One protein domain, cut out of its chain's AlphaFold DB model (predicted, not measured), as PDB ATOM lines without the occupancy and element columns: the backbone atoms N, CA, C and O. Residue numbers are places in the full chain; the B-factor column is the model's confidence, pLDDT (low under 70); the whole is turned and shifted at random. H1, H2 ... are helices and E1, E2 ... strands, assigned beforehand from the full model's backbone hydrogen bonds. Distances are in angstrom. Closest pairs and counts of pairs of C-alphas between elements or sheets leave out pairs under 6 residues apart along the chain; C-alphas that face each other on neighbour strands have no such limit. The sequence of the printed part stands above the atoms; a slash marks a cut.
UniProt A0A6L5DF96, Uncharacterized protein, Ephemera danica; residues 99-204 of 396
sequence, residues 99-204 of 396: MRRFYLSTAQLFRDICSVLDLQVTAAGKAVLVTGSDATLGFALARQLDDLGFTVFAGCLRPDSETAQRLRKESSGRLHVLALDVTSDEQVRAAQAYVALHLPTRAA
ATOM      1  N   MET A  99     159.844 143.318 131.024       37.28
ATOM      2  CA  MET A  99     160.664 143.876 129.941       37.28
ATOM      3  C   MET A  99     159.942 143.827 128.584       37.28
ATOM      4  O   MET A  99     159.933 144.818 127.861       37.28
ATOM      5  N   ARG A 100     159.243 142.724 128.275       38.56
ATOM      6  CA  ARG A 100     158.424 142.602 127.056       38.56
ATOM      7  C   ARG A 100     157.205 143.531 127.070       38.56
ATOM      8  O   ARG A 100     156.861 144.075 126.029       38.56
ATOM      9  N   ARG A 101     156.577 143.760 128.234       40.75
ATOM     10  CA  ARG A 101     155.501 144.761 128.381       40.75
ATOM     11  C   ARG A 101     156.016 146.190 128.231       40.75
ATOM     12  O   ARG A 101     155.357 146.967 127.559       40.75
ATOM     13  N   PHE A 102     157.189 146.499 128.780       45.62
ATOM     14  CA  PHE A 102     157.845 147.797 128.624       45.62
ATOM     15  C   PHE A 102     158.191 148.080 127.155       45.62
ATOM     16  O   PHE A 102     157.825 149.133 126.649       45.62
ATOM     17  N   TYR A 103     158.783 147.112 126.443       46.19
ATOM     18  CA  TYR A 103     159.048 147.218 125.001       46.19
ATOM     19  C   TYR A 103     157.772 147.349 124.159       46.19
ATOM     20  O   TYR A 103     157.737 148.123 123.209       46.19
ATOM     21  N   LEU A 104     156.706 146.614 124.496       52.56
ATOM     22  CA  LEU A 104     155.424 146.746 123.801       52.56
ATOM     23  C   LEU A 104     154.749 148.092 124.100       52.56
ATOM     24  O   LEU A 104     154.172 148.672 123.186       52.56
ATOM     25  N   SER A 105     154.854 148.629 125.322       58.50
ATOM     26  CA  SER A 105     154.317 149.957 125.648       58.50
ATOM     27  C   SER A 105     155.133 151.092 125.038       58.50
ATOM     28  O   SER A 105     154.539 152.069 124.605       58.50
ATOM     29  N   THR A 106     156.464 150.980 124.947       61.41
ATOM     30  CA  THR A 106     157.288 151.990 124.265       61.41
ATOM     31  C   THR A 106     157.124 151.921 122.751       61.41
ATOM     32  O   THR A 106     157.050 152.967 122.122       61.41
ATOM     33  N   ALA A 107     156.977 150.731 122.159       64.00
ATOM     34  CA  ALA A 107     156.636 150.589 120.742       64.00
ATOM     35  C   ALA A 107     155.214 151.085 120.425       64.00
ATOM     36  O   ALA A 107     154.997 151.670 119.367       64.00
ATOM     37  N   GLN A 108     154.248 150.887 121.330       64.94
ATOM     38  CA  GLN A 108     152.907 151.455 121.183       64.94
ATOM     39  C   GLN A 108     152.947 152.981 121.294       64.94
ATOM     40  O   GLN A 108     152.532 153.647 120.358       64.94
ATOM     41  N   LEU A 109     153.564 153.524 122.349       62.34
ATOM     42  CA  LEU A 109     153.758 154.964 122.527       62.34
ATOM     43  C   LEU A 109     154.504 155.596 121.342       62.34
ATOM     44  O   LEU A 109     154.143 156.679 120.909       62.34
ATOM     45  N   PHE A 110     155.510 154.920 120.782       59.84
ATOM     46  CA  PHE A 110     156.208 155.379 119.581       59.84
ATOM     47  C   PHE A 110     155.280 155.404 118.360       59.84
ATOM     48  O   PHE A 110     155.259 156.402 117.651       59.84
ATOM     49  N   ARG A 111     154.456 154.367 118.141       59.12
ATOM     50  CA  ARG A 111     153.436 154.368 117.073       59.12
ATOM     51  C   ARG A 111     152.382 155.457 117.266       59.12
ATOM     52  O   ARG A 111     152.008 156.086 116.284       59.12
ATOM     53  N   ASP A 112     151.947 155.693 118.499       59.69
ATOM     54  CA  ASP A 112     150.943 156.705 118.836       59.69
ATOM     55  C   ASP A 112     151.519 158.132 118.710       59.69
ATOM     56  O   ASP A 112     150.845 159.044 118.242       59.69
ATOM     57  N   ILE A 113     152.800 158.333 119.041       59.19
ATOM     58  CA  ILE A 113     153.524 159.587 118.774       59.19
ATOM     59  C   ILE A 113     153.711 159.780 117.265       59.19
ATOM     60  O   ILE A 113     153.431 160.861 116.755       59.19
ATOM     61  N   CYS A 114     154.140 158.750 116.529       53.75
ATOM     62  CA  CYS A 114     154.290 158.821 115.076       53.75
ATOM     63  C   CYS A 114     152.962 159.131 114.374       53.75
ATOM     64  O   CYS A 114     152.956 159.972 113.484       53.75
ATOM     65  N   SER A 115     151.843 158.526 114.788       57.81
ATOM     66  CA  SER A 115     150.535 158.801 114.180       57.81
ATOM     67  C   SER A 115     150.038 160.222 114.463       57.81
ATOM     68  O   SER A 115     149.445 160.832 113.579       57.81
ATOM     69  N   VAL A 116     150.340 160.795 115.636       58.12
ATOM     70  CA  VAL A 116     150.071 162.214 115.938       58.12
ATOM     71  C   VAL A 116     150.985 163.156 115.143       58.12
ATOM     72  O   VAL A 116     150.531 164.201 114.679       58.12
ATOM     73  N   LEU A 117     152.259 162.798 114.948       56.34
ATOM     74  CA  LEU A 117     153.216 163.584 114.158       56.34
ATOM     75  C   LEU A 117     152.924 163.563 112.648       56.34
ATOM     76  O   LEU A 117     153.379 164.463 111.941       56.34
ATOM     77  N   ASP A 118     152.182 162.568 112.163       65.06
ATOM     78  CA  ASP A 118     151.799 162.400 110.752       65.06
ATOM     79  C   ASP A 118     150.369 162.894 110.447       65.06
ATOM     80  O   ASP A 118     149.875 162.756 109.329       65.06
ATOM     81  N   LEU A 119     149.690 163.515 111.423       73.44
ATOM     82  CA  LEU A 119     148.386 164.152 111.210       73.44
ATOM     83  C   LEU A 119     148.501 165.286 110.188       73.44
ATOM     84  O   LEU A 119     149.069 166.341 110.483       73.44
ATOM     85  N   GLN A 120     147.892 165.115 109.018       79.56
ATOM     86  CA  GLN A 120     147.813 166.146 107.985       79.56
ATOM     87  C   GLN A 120     146.510 166.949 108.073       79.56
ATOM     88  O   GLN A 120     145.448 166.437 108.429       79.56
ATOM     89  N   VAL A 121     146.595 168.230 107.725       82.25
ATOM     90  CA  VAL A 121     145.448 169.120 107.587       82.25
ATOM     91  C   VAL A 121     144.761 168.889 106.246       82.25
ATOM     92  O   VAL A 121     145.410 168.665 105.227       82.25
ATOM     93  N   THR A 122     143.440 169.026 106.220       84.88
ATOM     94  CA  THR A 122     142.682 169.026 104.969       84.88
ATOM     95  C   THR A 122     143.005 170.269 104.133       84.88
ATOM     96  O   THR A 122     143.114 171.377 104.663       84.88
ATOM     97  N   ALA A 123     143.131 170.088 102.816       85.25
ATOM     98  CA  ALA A 123     143.322 171.180 101.858       85.25
ATOM     99  C   ALA A 123     142.034 171.987 101.597       85.25
ATOM    100  O   ALA A 123     142.085 173.156 101.220       85.25
ATOM    101  N   ALA A 124     140.867 171.374 101.828       83.56
ATOM    102  CA  ALA A 124     139.560 171.980 101.591       83.56
ATOM    103  C   ALA A 124     139.390 173.309 102.352       83.56
ATOM    104  O   ALA A 124     139.509 173.361 103.576       83.56
ATOM    105  N   GLY A 125     139.095 174.385 101.615       83.50
ATOM    106  CA  GLY A 125     138.933 175.733 102.170       83.50
ATOM    107  C   GLY A 125     140.240 176.422 102.584       83.50
ATOM    108  O   GLY A 125     140.187 177.496 103.184       83.50
ATOM    109  N   LYS A 126     141.404 175.835 102.274       88.31
ATOM    110  CA  LYS A 126     142.723 176.430 102.512       88.31
ATOM    111  C   LYS A 126     143.349 176.908 101.211       88.31
ATOM    112  O   LYS A 126     143.140 176.320 100.152       88.31
ATOM    113  N   ALA A 127     144.177 177.943 101.320       91.75
ATOM    114  CA  ALA A 127     144.955 178.443 100.201       91.75
ATOM    115  C   ALA A 127     146.431 178.629 100.559       91.75
ATOM    116  O   ALA A 127     146.774 178.803 101.730       91.75
ATOM    117  N   VAL A 128     147.290 178.608  99.540       94.19
ATOM    118  CA  VAL A 128     148.745 178.777  99.661       94.19
ATOM    119  C   VAL A 128     149.226 179.770  98.608       94.19
ATOM    120  O   VAL A 128     148.855 179.657  97.444       94.19
ATOM    121  N   LEU A 129     150.066 180.730  99.003       95.38
ATOM    122  CA  LEU A 129     150.803 181.604  98.088       95.38
ATOM    123  C   LEU A 129     152.226 181.056  97.921       95.38
ATOM    124  O   LEU A 129     152.964 180.973  98.900       95.38
ATOM    125  N   VAL A 130     152.606 180.696  96.694       95.62
ATOM    126  CA  VAL A 130     153.947 180.199  96.346       95.62
ATOM    127  C   VAL A 130     154.665 181.261  95.517       95.62
ATOM    128  O   VAL A 130     154.256 181.565  94.396       95.62
ATOM    129  N   THR A 131     155.733 181.847  96.056       94.56
ATOM    130  CA  THR A 131     156.578 182.812  95.335       94.56
ATOM    131  C   THR A 131     157.589 182.090  94.438       94.56
ATOM    132  O   THR A 131     158.040 180.992  94.761       94.56
ATOM    133  N   GLY A 132     157.948 182.690  93.299       90.38
ATOM    134  CA  GLY A 132     158.879 182.082  92.339       90.38
ATOM    135  C   GLY A 132     158.317 180.836  91.644       90.38
ATOM    136  O   GLY A 132     159.058 179.894  91.367       90.38
ATOM    137  N   SER A 133     157.005 180.810  91.381       90.38
ATOM    138  CA  SER A 133     156.320 179.682  90.726       90.38
ATOM    139  C   SER A 133     156.694 179.499  89.245       90.38
ATOM    140  O   SER A 133     156.350 178.484  88.646       90.38
ATOM    141  N   ASP A 134     157.420 180.454  88.657       85.38
ATOM    142  CA  ASP A 134     158.039 180.367  87.333       85.38
ATOM    143  C   ASP A 134     159.433 179.702  87.333       85.38
ATOM    144  O   ASP A 134     159.990 179.472  86.259       85.38
ATOM    145  N   ALA A 135     159.965 179.327  88.504       83.88
ATOM    146  CA  ALA A 135     161.160 178.492  88.654       83.88
ATOM    147  C   ALA A 135     160.804 177.018  88.940       83.88
ATOM    148  O   ALA A 135     159.756 176.721  89.514       83.88
ATOM    149  N   THR A 136     161.708 176.085  88.615       83.06
ATOM    150  CA  THR A 136     161.479 174.624  88.651       83.06
ATOM    151  C   THR A 136     160.878 174.106  89.964       83.06
ATOM    152  O   THR A 136     159.897 173.364  89.945       83.06
ATOM    153  N   LEU A 137     161.431 174.518  91.112       84.88
ATOM    154  CA  LEU A 137     160.946 174.086  92.429       84.88
ATOM    155  C   LEU A 137     159.567 174.681  92.765       84.88
ATOM    156  O   LEU A 137     158.716 173.980  93.310       84.88
ATOM    157  N   GLY A 138     159.343 175.954  92.425       88.75
ATOM    158  CA  GLY A 138     158.076 176.646  92.664       88.75
ATOM    159  C   GLY A 138     156.946 176.084  91.804       88.75
ATOM    160  O   GLY A 138     155.874 175.805  92.330       88.75
ATOM    161  N   PHE A 139     157.211 175.822  90.520       91.06
ATOM    162  CA  PHE A 139     156.285 175.155  89.599       91.06
ATOM    163  C   PHE A 139     155.847 173.784  90.133       91.06
ATOM    164  O   PHE A 139     154.651 173.502  90.231       91.06
ATOM    165  N   ALA A 140     156.812 172.941  90.521       90.81
ATOM    166  CA  ALA A 140     156.530 171.597  91.015       90.81
ATOM    167  C   ALA A 140     155.751 171.615  92.344       90.81
ATOM    168  O   ALA A 140     154.786 170.864  92.493       90.81
ATOM    169  N   LEU A 141     156.102 172.513  93.273       92.94
ATOM    170  CA  LEU A 141     155.370 172.689  94.531       92.94
ATOM    171  C   LEU A 141     153.944 173.216  94.304       92.94
ATOM    172  O   LEU A 141     153.000 172.688  94.886       92.94
ATOM    173  N   ALA A 142     153.776 174.239  93.461       94.69
ATOM    174  CA  ALA A 142     152.474 174.835  93.170       94.69
ATOM    175  C   ALA A 142     151.510 173.806  92.562       94.69
ATOM    176  O   ALA A 142     150.367 173.699  93.006       94.69
ATOM    177  N   ARG A 143     151.995 172.993  91.614       94.44
ATOM    178  CA  ARG A 143     151.236 171.879  91.039       94.44
ATOM    179  C   ARG A 143     150.884 170.818  92.082       94.44
ATOM    180  O   ARG A 143     149.720 170.456  92.193       94.44
ATOM    181  N   GLN A 144     151.850 170.365  92.882       93.62
ATOM    182  CA  GLN A 144     151.602 169.337  93.898       93.62
ATOM    183  C   GLN A 144     150.568 169.782  94.949       93.62
ATOM    184  O   GLN A 144     149.765 168.974  95.409       93.62
ATOM    185  N   LEU A 145     150.550 171.065  95.321       93.88
ATOM    186  CA  LEU A 145     149.542 171.614  96.232       93.88
ATOM    187  C   LEU A 145     148.154 171.736  95.576       93.88
ATOM    188  O   LEU A 145     147.144 171.520  96.246       93.88
ATOM    189  N   ASP A 146     148.082 172.026  94.277       95.12
ATOM    190  CA  ASP A 146     146.819 172.026  93.531       95.12
ATOM    191  C   ASP A 146     146.248 170.604  93.362       95.12
ATOM    192  O   ASP A 146     145.052 170.399  93.596       95.12
ATOM    193  N   ASP A 147     147.104 169.615  93.078       93.94
ATOM    194  CA  ASP A 147     146.764 168.183  93.041       93.94
ATOM    195  C   ASP A 147     146.236 167.687  94.406       93.94
ATOM    196  O   ASP A 147     145.301 166.887  94.470       93.94
ATOM    197  N   LEU A 148     146.774 168.213  95.516       92.25
ATOM    198  CA  LEU A 148     146.282 167.970  96.883       92.25
ATOM    199  C   LEU A 148     144.970 168.709  97.218       92.25
ATOM    200  O   LEU A 148     144.392 168.474  98.281       92.25
ATOM    201  N   GLY A 149     144.476 169.580  96.334       92.44
ATOM    202  CA  GLY A 149     143.184 170.253  96.475       92.44
ATOM    203  C   GLY A 149     143.214 171.628  97.145       92.44
ATOM    204  O   GLY A 149     142.146 172.137  97.490       92.44
ATOM    205  N   PHE A 150     144.386 172.243  97.339       92.50
ATOM    206  CA  PHE A 150     144.476 173.619  97.840       92.50
ATOM    207  C   PHE A 150     144.027 174.629  96.768       92.50
ATOM    208  O   PHE A 150     144.091 174.358  95.567       92.50
ATOM    209  N   THR A 151     143.618 175.827  97.194       93.50
ATOM    210  CA  THR A 151     143.613 177.006  96.313       93.50
ATOM    211  C   THR A 151     145.037 177.554  96.243       93.50
ATOM    212  O   THR A 151     145.607 177.931  97.265       93.50
ATOM    213  N   VAL A 152     145.648 177.586  95.062       95.62
ATOM    214  CA  VAL A 152     147.068 177.942  94.921       95.62
ATOM    215  C   VAL A 152     147.199 179.293  94.238       95.62
ATOM    216  O   VAL A 152     146.789 179.461  93.098       95.62
ATOM    217  N   PHE A 153     147.818 180.257  94.908       96.12
ATOM    218  CA  PHE A 153     148.255 181.504  94.294       96.12
ATOM    219  C   PHE A 153     149.720 181.335  93.885       96.12
ATOM    220  O   PHE A 153     150.619 181.317  94.722       96.12
ATOM    221  N   ALA A 154     149.957 181.165  92.592       96.50
ATOM    222  CA  ALA A 154     151.279 180.991  92.017       96.50
ATOM    223  C   ALA A 154     151.843 182.363  91.625       96.50
ATOM    224  O   ALA A 154     151.485 182.924  90.591       96.50
ATOM    225  N   GLY A 155     152.695 182.933  92.477       96.19
ATOM    226  CA  GLY A 155     153.386 184.191  92.209       96.19
ATOM    227  C   GLY A 155     154.584 183.968  91.291       96.19
ATOM    228  O   GLY A 155     155.556 183.330  91.697       96.19
ATOM    229  N   CYS A 156     154.516 184.508  90.077       94.38
ATOM    230  CA  CYS A 156     155.569 184.442  89.067       94.38
ATOM    231  C   CYS A 156     156.171 185.832  88.840       94.38
ATOM    232  O   CYS A 156     155.431 186.814  88.745       94.38
ATOM    233  N   LEU A 157     157.492 185.917  88.670       91.56
ATOM    234  CA  LEU A 157     158.148 187.168  88.274       91.56
ATOM    235  C   LEU A 157     157.728 187.578  86.852       91.56
ATOM    236  O   LEU A 157     157.548 188.759  86.565       91.56
ATOM    237  N   ARG A 158     157.540 186.595  85.960       90.38
ATOM    238  CA  ARG A 158     157.013 186.799  84.602       90.38
ATOM    239  C   ARG A 158     155.751 185.951  84.386       90.38
ATOM    240  O   ARG A 158     155.877 184.772  84.039       90.38
ATOM    241  N   PRO A 159     154.535 186.514  84.540       89.56
ATOM    242  CA  PRO A 159     153.275 185.767  84.411       89.56
ATOM    243  C   PRO A 159     152.999 185.265  82.985       89.56
ATOM    244  O   PRO A 159     152.181 184.364  82.807       89.56
ATOM    245  N   ASP A 160     153.688 185.824  81.987       90.12
ATOM    246  CA  ASP A 160     153.567 185.450  80.572       90.12
ATOM    247  C   ASP A 160     154.676 184.492  80.110       90.12
ATOM    248  O   ASP A 160     154.715 184.117  78.940       90.12
ATOM    249  N   SER A 161     155.574 184.077  81.014       89.75
ATOM    250  CA  SER A 161     156.596 183.066  80.719       89.75
ATOM    251  C   SER A 161     155.972 181.718  80.351       89.75
ATOM    252  O   SER A 161     154.886 181.377  80.821       89.75
ATOM    253  N   GLU A 162     156.677 180.913  79.552       90.75
ATOM    254  CA  GLU A 162     156.212 179.575  79.168       90.75
ATOM    255  C   GLU A 162     155.884 178.711  80.397       90.75
ATOM    256  O   GLU A 162     154.822 178.098  80.444       90.75
ATOM    257  N   THR A 163     156.723 178.740  81.440       88.31
ATOM    258  CA  THR A 163     156.477 178.045  82.716       88.31
ATOM    259  C   THR A 163     155.167 178.484  83.374       88.31
ATOM    260  O   THR A 163     154.376 177.644  83.801       88.31
ATOM    261  N   ALA A 164     154.891 179.792  83.415       89.94
ATOM    262  CA  ALA A 164     153.665 180.339  83.991       89.94
ATOM    263  C   ALA A 164     152.417 180.009  83.145       89.94
ATOM    264  O   ALA A 164     151.366 179.676  83.694       89.94
ATOM    265  N   GLN A 165     152.529 180.035  81.812       92.44
ATOM    266  CA  GLN A 165     151.457 179.619  80.899       92.44
ATOM    267  C   GLN A 165     151.169 178.116  80.997       92.44
ATOM    268  O   GLN A 165     150.008 177.708  81.024       92.44
ATOM    269  N   ARG A 166     152.214 177.287  81.105       94.00
ATOM    270  CA  ARG A 166     152.093 175.849  81.364       94.00
ATOM    271  C   ARG A 166     151.412 175.583  82.696       94.00
ATOM    272  O   ARG A 166     150.474 174.799  82.723       94.00
ATOM    273  N   LEU A 167     151.788 176.291  83.761       92.31
ATOM    274  CA  LEU A 167     151.138 176.161  85.067       92.31
ATOM    275  C   LEU A 167     149.641 176.525  84.990       92.31
ATOM    276  O   LEU A 167     148.813 175.775  85.487       92.31
ATOM    277  N   ARG A 168     149.263 177.594  84.267       92.25
ATOM    278  CA  ARG A 168     147.843 177.926  84.000       92.25
ATOM    279  C   ARG A 168     147.085 176.845  83.215       92.25
ATOM    280  O   ARG A 168     145.872 176.743  83.364       92.25
ATOM    281  N   LYS A 169     147.762 176.101  82.334       92.88
ATOM    282  CA  LYS A 169     147.151 175.116  81.421       92.88
ATOM    283  C   LYS A 169     147.096 173.699  82.000       92.88
ATOM    284  O   LYS A 169     146.190 172.945  81.664       92.88
ATOM    285  N   GLU A 170     148.093 173.323  82.797       92.69
ATOM    286  CA  GLU A 170     148.263 171.976  83.357       92.69
ATOM    287  C   GLU A 170     147.602 171.812  84.743       92.69
ATOM    288  O   GLU A 170     147.417 170.677  85.177       92.69
ATOM    289  N   SER A 171     147.235 172.908  85.421       93.56
ATOM    290  CA  SER A 171     146.603 172.909  86.752       93.56
ATOM    291  C   SER A 171     145.085 173.130  86.727       93.56
ATOM    292  O   SER A 171     144.485 173.487  85.712       93.56
ATOM    293  N   SER A 172     144.444 172.902  87.874       92.88
ATOM    294  CA  SER A 172     143.010 173.076  88.085       92.88
ATOM    295  C   SER A 172     142.592 174.551  88.134       92.88
ATOM    296  O   SER A 172     143.391 175.450  88.395       92.88
ATOM    297  N   GLY A 173     141.287 174.805  87.990       91.69
ATOM    298  CA  GLY A 173     140.702 176.146  88.126       91.69
ATOM    299  C   GLY A 173     140.800 176.780  89.525       91.69
ATOM    300  O   GLY A 173     140.284 177.879  89.708       91.69
ATOM    301  N   ARG A 174     141.422 176.111  90.508       92.00
ATOM    302  CA  ARG A 174     141.779 176.683  91.821       92.00
ATOM    303  C   ARG A 174     143.196 177.266  91.861       92.00
ATOM    304  O   ARG A 174     143.577 177.829  92.889       92.00
ATOM    305  N   LEU A 175     143.991 177.106  90.799       95.12
ATOM    306  CA  LEU A 175     145.315 177.710  90.698       95.12
ATOM    307  C   LEU A 175     145.236 179.056  89.964       95.12
ATOM    308  O   LEU A 175     144.822 179.155  88.812       95.12
ATOM    309  N   HIS A 176     145.688 180.107  90.641       94.69
ATOM    310  CA  HIS A 176     145.705 181.488  90.178       94.69
ATOM    311  C   HIS A 176     147.156 181.937  89.971       94.69
ATOM    312  O   HIS A 176     147.883 182.148  90.941       94.69
ATOM    313  N   VAL A 177     147.591 182.115  88.720       95.19
ATOM    314  CA  VAL A 177     148.925 182.672  88.420       95.19
ATOM    315  C   VAL A 177     148.893 184.199  88.453       95.19
ATOM    316  O   VAL A 177     148.213 184.825  87.629       95.19
ATOM    317  N   LEU A 178     149.676 184.776  89.364       94.44
ATOM    318  CA  LEU A 178     149.784 186.206  89.660       94.44
ATOM    319  C   LEU A 178     151.159 186.750  89.249       94.44
ATOM    320  O   LEU A 178     152.163 186.050  89.364       94.44
ATOM    321  N   ALA A 179     151.213 188.018  88.838       95.00
ATOM    322  CA  ALA A 179     152.472 188.759  88.776       95.00
ATOM    323  C   ALA A 179     152.941 189.070  90.208       95.00
ATOM    324  O   ALA A 179     152.165 189.625  90.991       95.00
ATOM    325  N   LEU A 180     154.168 188.683  90.560       95.94
ATOM    326  CA  LEU A 180     154.736 188.948  91.881       95.94
ATOM    327  C   LEU A 180     156.263 189.062  91.846       95.94
ATOM    328  O   LEU A 180     156.991 188.096  92.081       95.94
ATOM    329  N   ASP A 181     156.741 190.281  91.633       94.75
ATOM    330  CA  ASP A 181     158.083 190.703  92.011       94.75
ATOM    331  C   ASP A 181     158.116 191.070  93.504       94.75
ATOM    332  O   ASP A 181     157.499 192.042  93.941       94.75
ATOM    333  N   VAL A 182     158.864 190.296  94.295       92.94
ATOM    334  CA  VAL A 182     159.044 190.524  95.741       92.94
ATOM    335  C   VAL A 182     159.862 191.778  96.069       92.94
ATOM    336  O   VAL A 182     159.864 192.215  97.217       92.94
ATOM    337  N   THR A 183     160.552 192.362  95.086       94.75
ATOM    338  CA  THR A 183     161.237 193.656  95.222       94.75
ATOM    339  C   THR A 183     160.309 194.839  94.930       94.75
ATOM    340  O   THR A 183     160.593 195.961  95.353       94.75
ATOM    341  N   SER A 184     159.169 194.595  94.270       96.62
ATOM    342  CA  SER A 184     158.164 195.610  93.968       96.62
ATOM    343  C   SER A 184     157.104 195.686  95.064       96.62
ATOM    344  O   SER A 184     156.149 194.912  95.134       96.62
ATOM    345  N   ASP A 185     157.252 196.713  95.889       95.56
ATOM    346  CA  ASP A 185     156.355 197.080  96.983       95.56
ATOM    347  C   ASP A 185     154.881 197.249  96.522       95.56
ATOM    348  O   ASP A 185     153.933 196.977  97.262       95.56
ATOM    349  N   GLU A 186     154.676 197.658  95.264       96.62
ATOM    350  CA  GLU A 186     153.371 197.728  94.596       96.62
ATOM    351  C   GLU A 186     152.800 196.338  94.278       96.62
ATOM    352  O   GLU A 186     151.666 196.045  94.665       96.62
ATOM    353  N   GLN A 187     153.580 195.461  93.634       95.38
ATOM    354  CA  GLN A 187     153.121 194.113  93.277       95.38
ATOM    355  C   GLN A 187     152.861 193.250  94.516       95.38
ATOM    356  O   GLN A 187     151.868 192.527  94.555       95.38
ATOM    357  N   VAL A 188     153.678 193.383  95.567       96.19
ATOM    358  CA  VAL A 188     153.446 192.721  96.861       96.19
ATOM    359  C   VAL A 188     152.093 193.135  97.455       96.19
ATOM    360  O   VAL A 188     151.322 192.274  97.883       96.19
ATOM    361  N   ARG A 189     151.749 194.431  97.428       95.94
ATOM    362  CA  ARG A 189     150.431 194.923  97.878       95.94
ATOM    363  C   ARG A 189     149.283 194.448  96.985       95.94
ATOM    364  O   ARG A 189     148.231 194.085  97.509       95.94
ATOM    365  N   ALA A 190     149.470 194.428  95.667       95.31
ATOM    366  CA  ALA A 190     148.461 193.947  94.723       95.31
ATOM    367  C   ALA A 190     148.171 192.448  94.917       95.31
ATOM    368  O   ALA A 190     147.010 192.051  95.028       95.31
ATOM    369  N   ALA A 191     149.217 191.626  95.053       94.31
ATOM    370  CA  ALA A 191     149.094 190.203  95.353       94.31
ATOM    371  C   ALA A 191     148.438 189.969  96.724       94.31
ATOM    372  O   ALA A 191     147.517 189.160  96.820       94.31
ATOM    373  N   GLN A 192     148.827 190.719  97.764       93.50
ATOM    374  CA  GLN A 192     148.178 190.662  99.080       93.50
ATOM    375  C   GLN A 192     146.672 190.946  98.979       93.50
ATOM    376  O   GLN A 192     145.871 190.200  99.544       93.50
ATOM    377  N   ALA A 193     146.278 192.004  98.264       93.94
ATOM    378  CA  ALA A 193     144.876 192.370  98.086       93.94
ATOM    379  C   ALA A 193     144.096 191.288  97.320       93.94
ATOM    380  O   ALA A 193     143.009 190.903  97.750       93.94
ATOM    381  N   TYR A 194     144.664 190.747  96.237       94.06
ATOM    382  CA  TYR A 194     144.044 189.663  95.474       94.06
ATOM    383  C   TYR A 194     143.847 188.405  96.328       94.06
ATOM    384  O   TYR A 194     142.747 187.858  96.373       94.06
ATOM    385  N   VAL A 195     144.880 187.974  97.058       91.81
ATOM    386  CA  VAL A 195     144.818 186.811  97.956       91.81
ATOM    387  C   VAL A 195     143.785 187.031  99.068       91.81
ATOM    388  O   VAL A 195     142.982 186.141  99.339       91.81
ATOM    389  N   ALA A 196     143.735 188.224  99.669       89.38
ATOM    390  CA  ALA A 196     142.773 188.552 100.722       89.38
ATOM    391  C   ALA A 196     141.305 188.515 100.251       89.38
ATOM    392  O   ALA A 196     140.436 188.144 101.036       89.38
ATOM    393  N   LEU A 197     141.027 188.851  98.986       89.81
ATOM    394  CA  LEU A 197     139.682 188.754  98.392       89.81
ATOM    395  C   LEU A 197     139.210 187.306  98.178       89.81
ATOM    396  O   LEU A 197     138.008 187.063  98.116       89.81
ATOM    397  N   HIS A 198     140.140 186.354  98.068       86.06
ATOM    398  CA  HIS A 198     139.864 184.942  97.785       86.06
ATOM    399  C   HIS A 198     140.056 184.029  99.015       86.06
ATOM    400  O   HIS A 198     139.913 182.810  98.910       86.06
ATOM    401  N   LEU A 199     140.372 184.599 100.183       82.81
ATOM    402  CA  LEU A 199     140.522 183.883 101.451       82.81
ATOM    403  C   LEU A 199     139.282 184.051 102.350       82.81
ATOM    404  O   LEU A 199     138.760 185.162 102.474       82.81
ATOM    405  N   PRO A 200     138.840 182.998 103.065       67.25
ATOM    406  CA  PRO A 200     137.847 183.149 104.122       67.25
ATOM    407  C   PRO A 200     138.410 183.983 105.285       67.25
ATOM    408  O   PRO A 200     139.578 183.865 105.667       67.25
ATOM    409  N   THR A 201     137.571 184.823 105.887       61.47
ATOM    410  CA  THR A 201     137.980 185.687 107.001       61.47
ATOM    411  C   THR A 201     138.304 184.868 108.261       61.47
ATOM    412  O   THR A 201     137.480 184.096 108.740       61.47
ATOM    413  N   ARG A 202     139.494 185.109 108.841       65.19
ATOM    414  CA  ARG A 202     140.062 184.459 110.052       65.19
ATOM    415  C   ARG A 202     140.537 183.000 109.895       65.19
ATOM    416  O   ARG A 202     140.095 182.118 110.627       65.19
ATOM    417  N   ALA A 203     141.532 182.767 109.041       61.62
ATOM    418  CA  ALA A 203     142.359 181.556 109.108       61.62
ATOM    419  C   ALA A 203     143.608 181.767 109.991       61.62
ATOM    420  O   ALA A 203     144.239 182.822 109.932       61.62
ATOM    421  N   ALA A 204     143.996 180.746 110.765       73.19
ATOM    422  CA  ALA A 204     145.362 180.640 111.282       73.19
ATOM    423  C   ALA A 204     146.312 180.331 110.110       73.19
ATOM    424  O   ALA A 204     145.983 179.516 109.246       73.19
TER     425      ALA A 204
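This is residues 99 to 204 of the 396 residues of an uncharacterized protein of Ephemera danica (UniProt A0A6L5DF96). A small parallel sheet, E1 E2 E3, is the core of a compact body, with H2 and H3 side by side over one face and H4 over the other; the long helix H1 sticks out from this body as a free arm. Residues 99 to 121 stand free, and this arm makes the length. The printed part has 106 residues, with four named helices and three named strands in the order H1 E1 H2 E2 H3 E3 H4, a mixed class. The whole is only just loose, close to extended, with a radius of gyration of the C-alphas of 19.3 A and spans of 64 by 31 by 27 A.

The strands are E1, residues 127 to 131, E2, residues 151 to 156 and 15.8 A long, and E3, residues 175 to 179. The helices are H2, residues 136 to 147, 16.7 A; H3, residues 162 to 170, 11.8 A; H4, residues 185 to 197, 18.7 A; and H1, residues 99 to 117, 26.3 A. H1 begins with C-alpha 99 at (160.664, 143.876, 129.941), and H4 ends with C-alpha 197 at (139.682, 188.754, 98.392).

E2 is the inner strand, parallel to E1 at 13 degrees, with N 128 and O 151 2.9 A apart, and to E3 at 27 degrees, with N 176 and O 152 2.8 A apart, both within hydrogen-bond range. E1, H2, E2 and E2, H3, E3 are strand-helix-strand units, parallel neighbour strands joined through a helix, with right-handed crossovers. In three layers, helices on both faces of the sheet, H2 and H3 are on the same face at heights over the sheet of 9.2 A and 9.4 A, and H4 is on the opposite face at 8.8 A. The closest C-alphas of H4 and E3 are those of Leu 178 and Ala 191, 7.0 A apart. H2, with residues 139 to 143 alone, only just touches H3, with 3 pairs of C-alphas within 8 A, the closest Phe 139 and Leu 167 at 6.9 A. In H1, H2, H3 and H4 every O i to N i+4 pair is within hydrogen-bond range.

The C-alphas of Met 99 and Asp 160, the two farthest apart, are 64.9 A apart. The printed part has no cut and no long link. Residues 99 to 118 and 200 to 203 have pLDDT under 70.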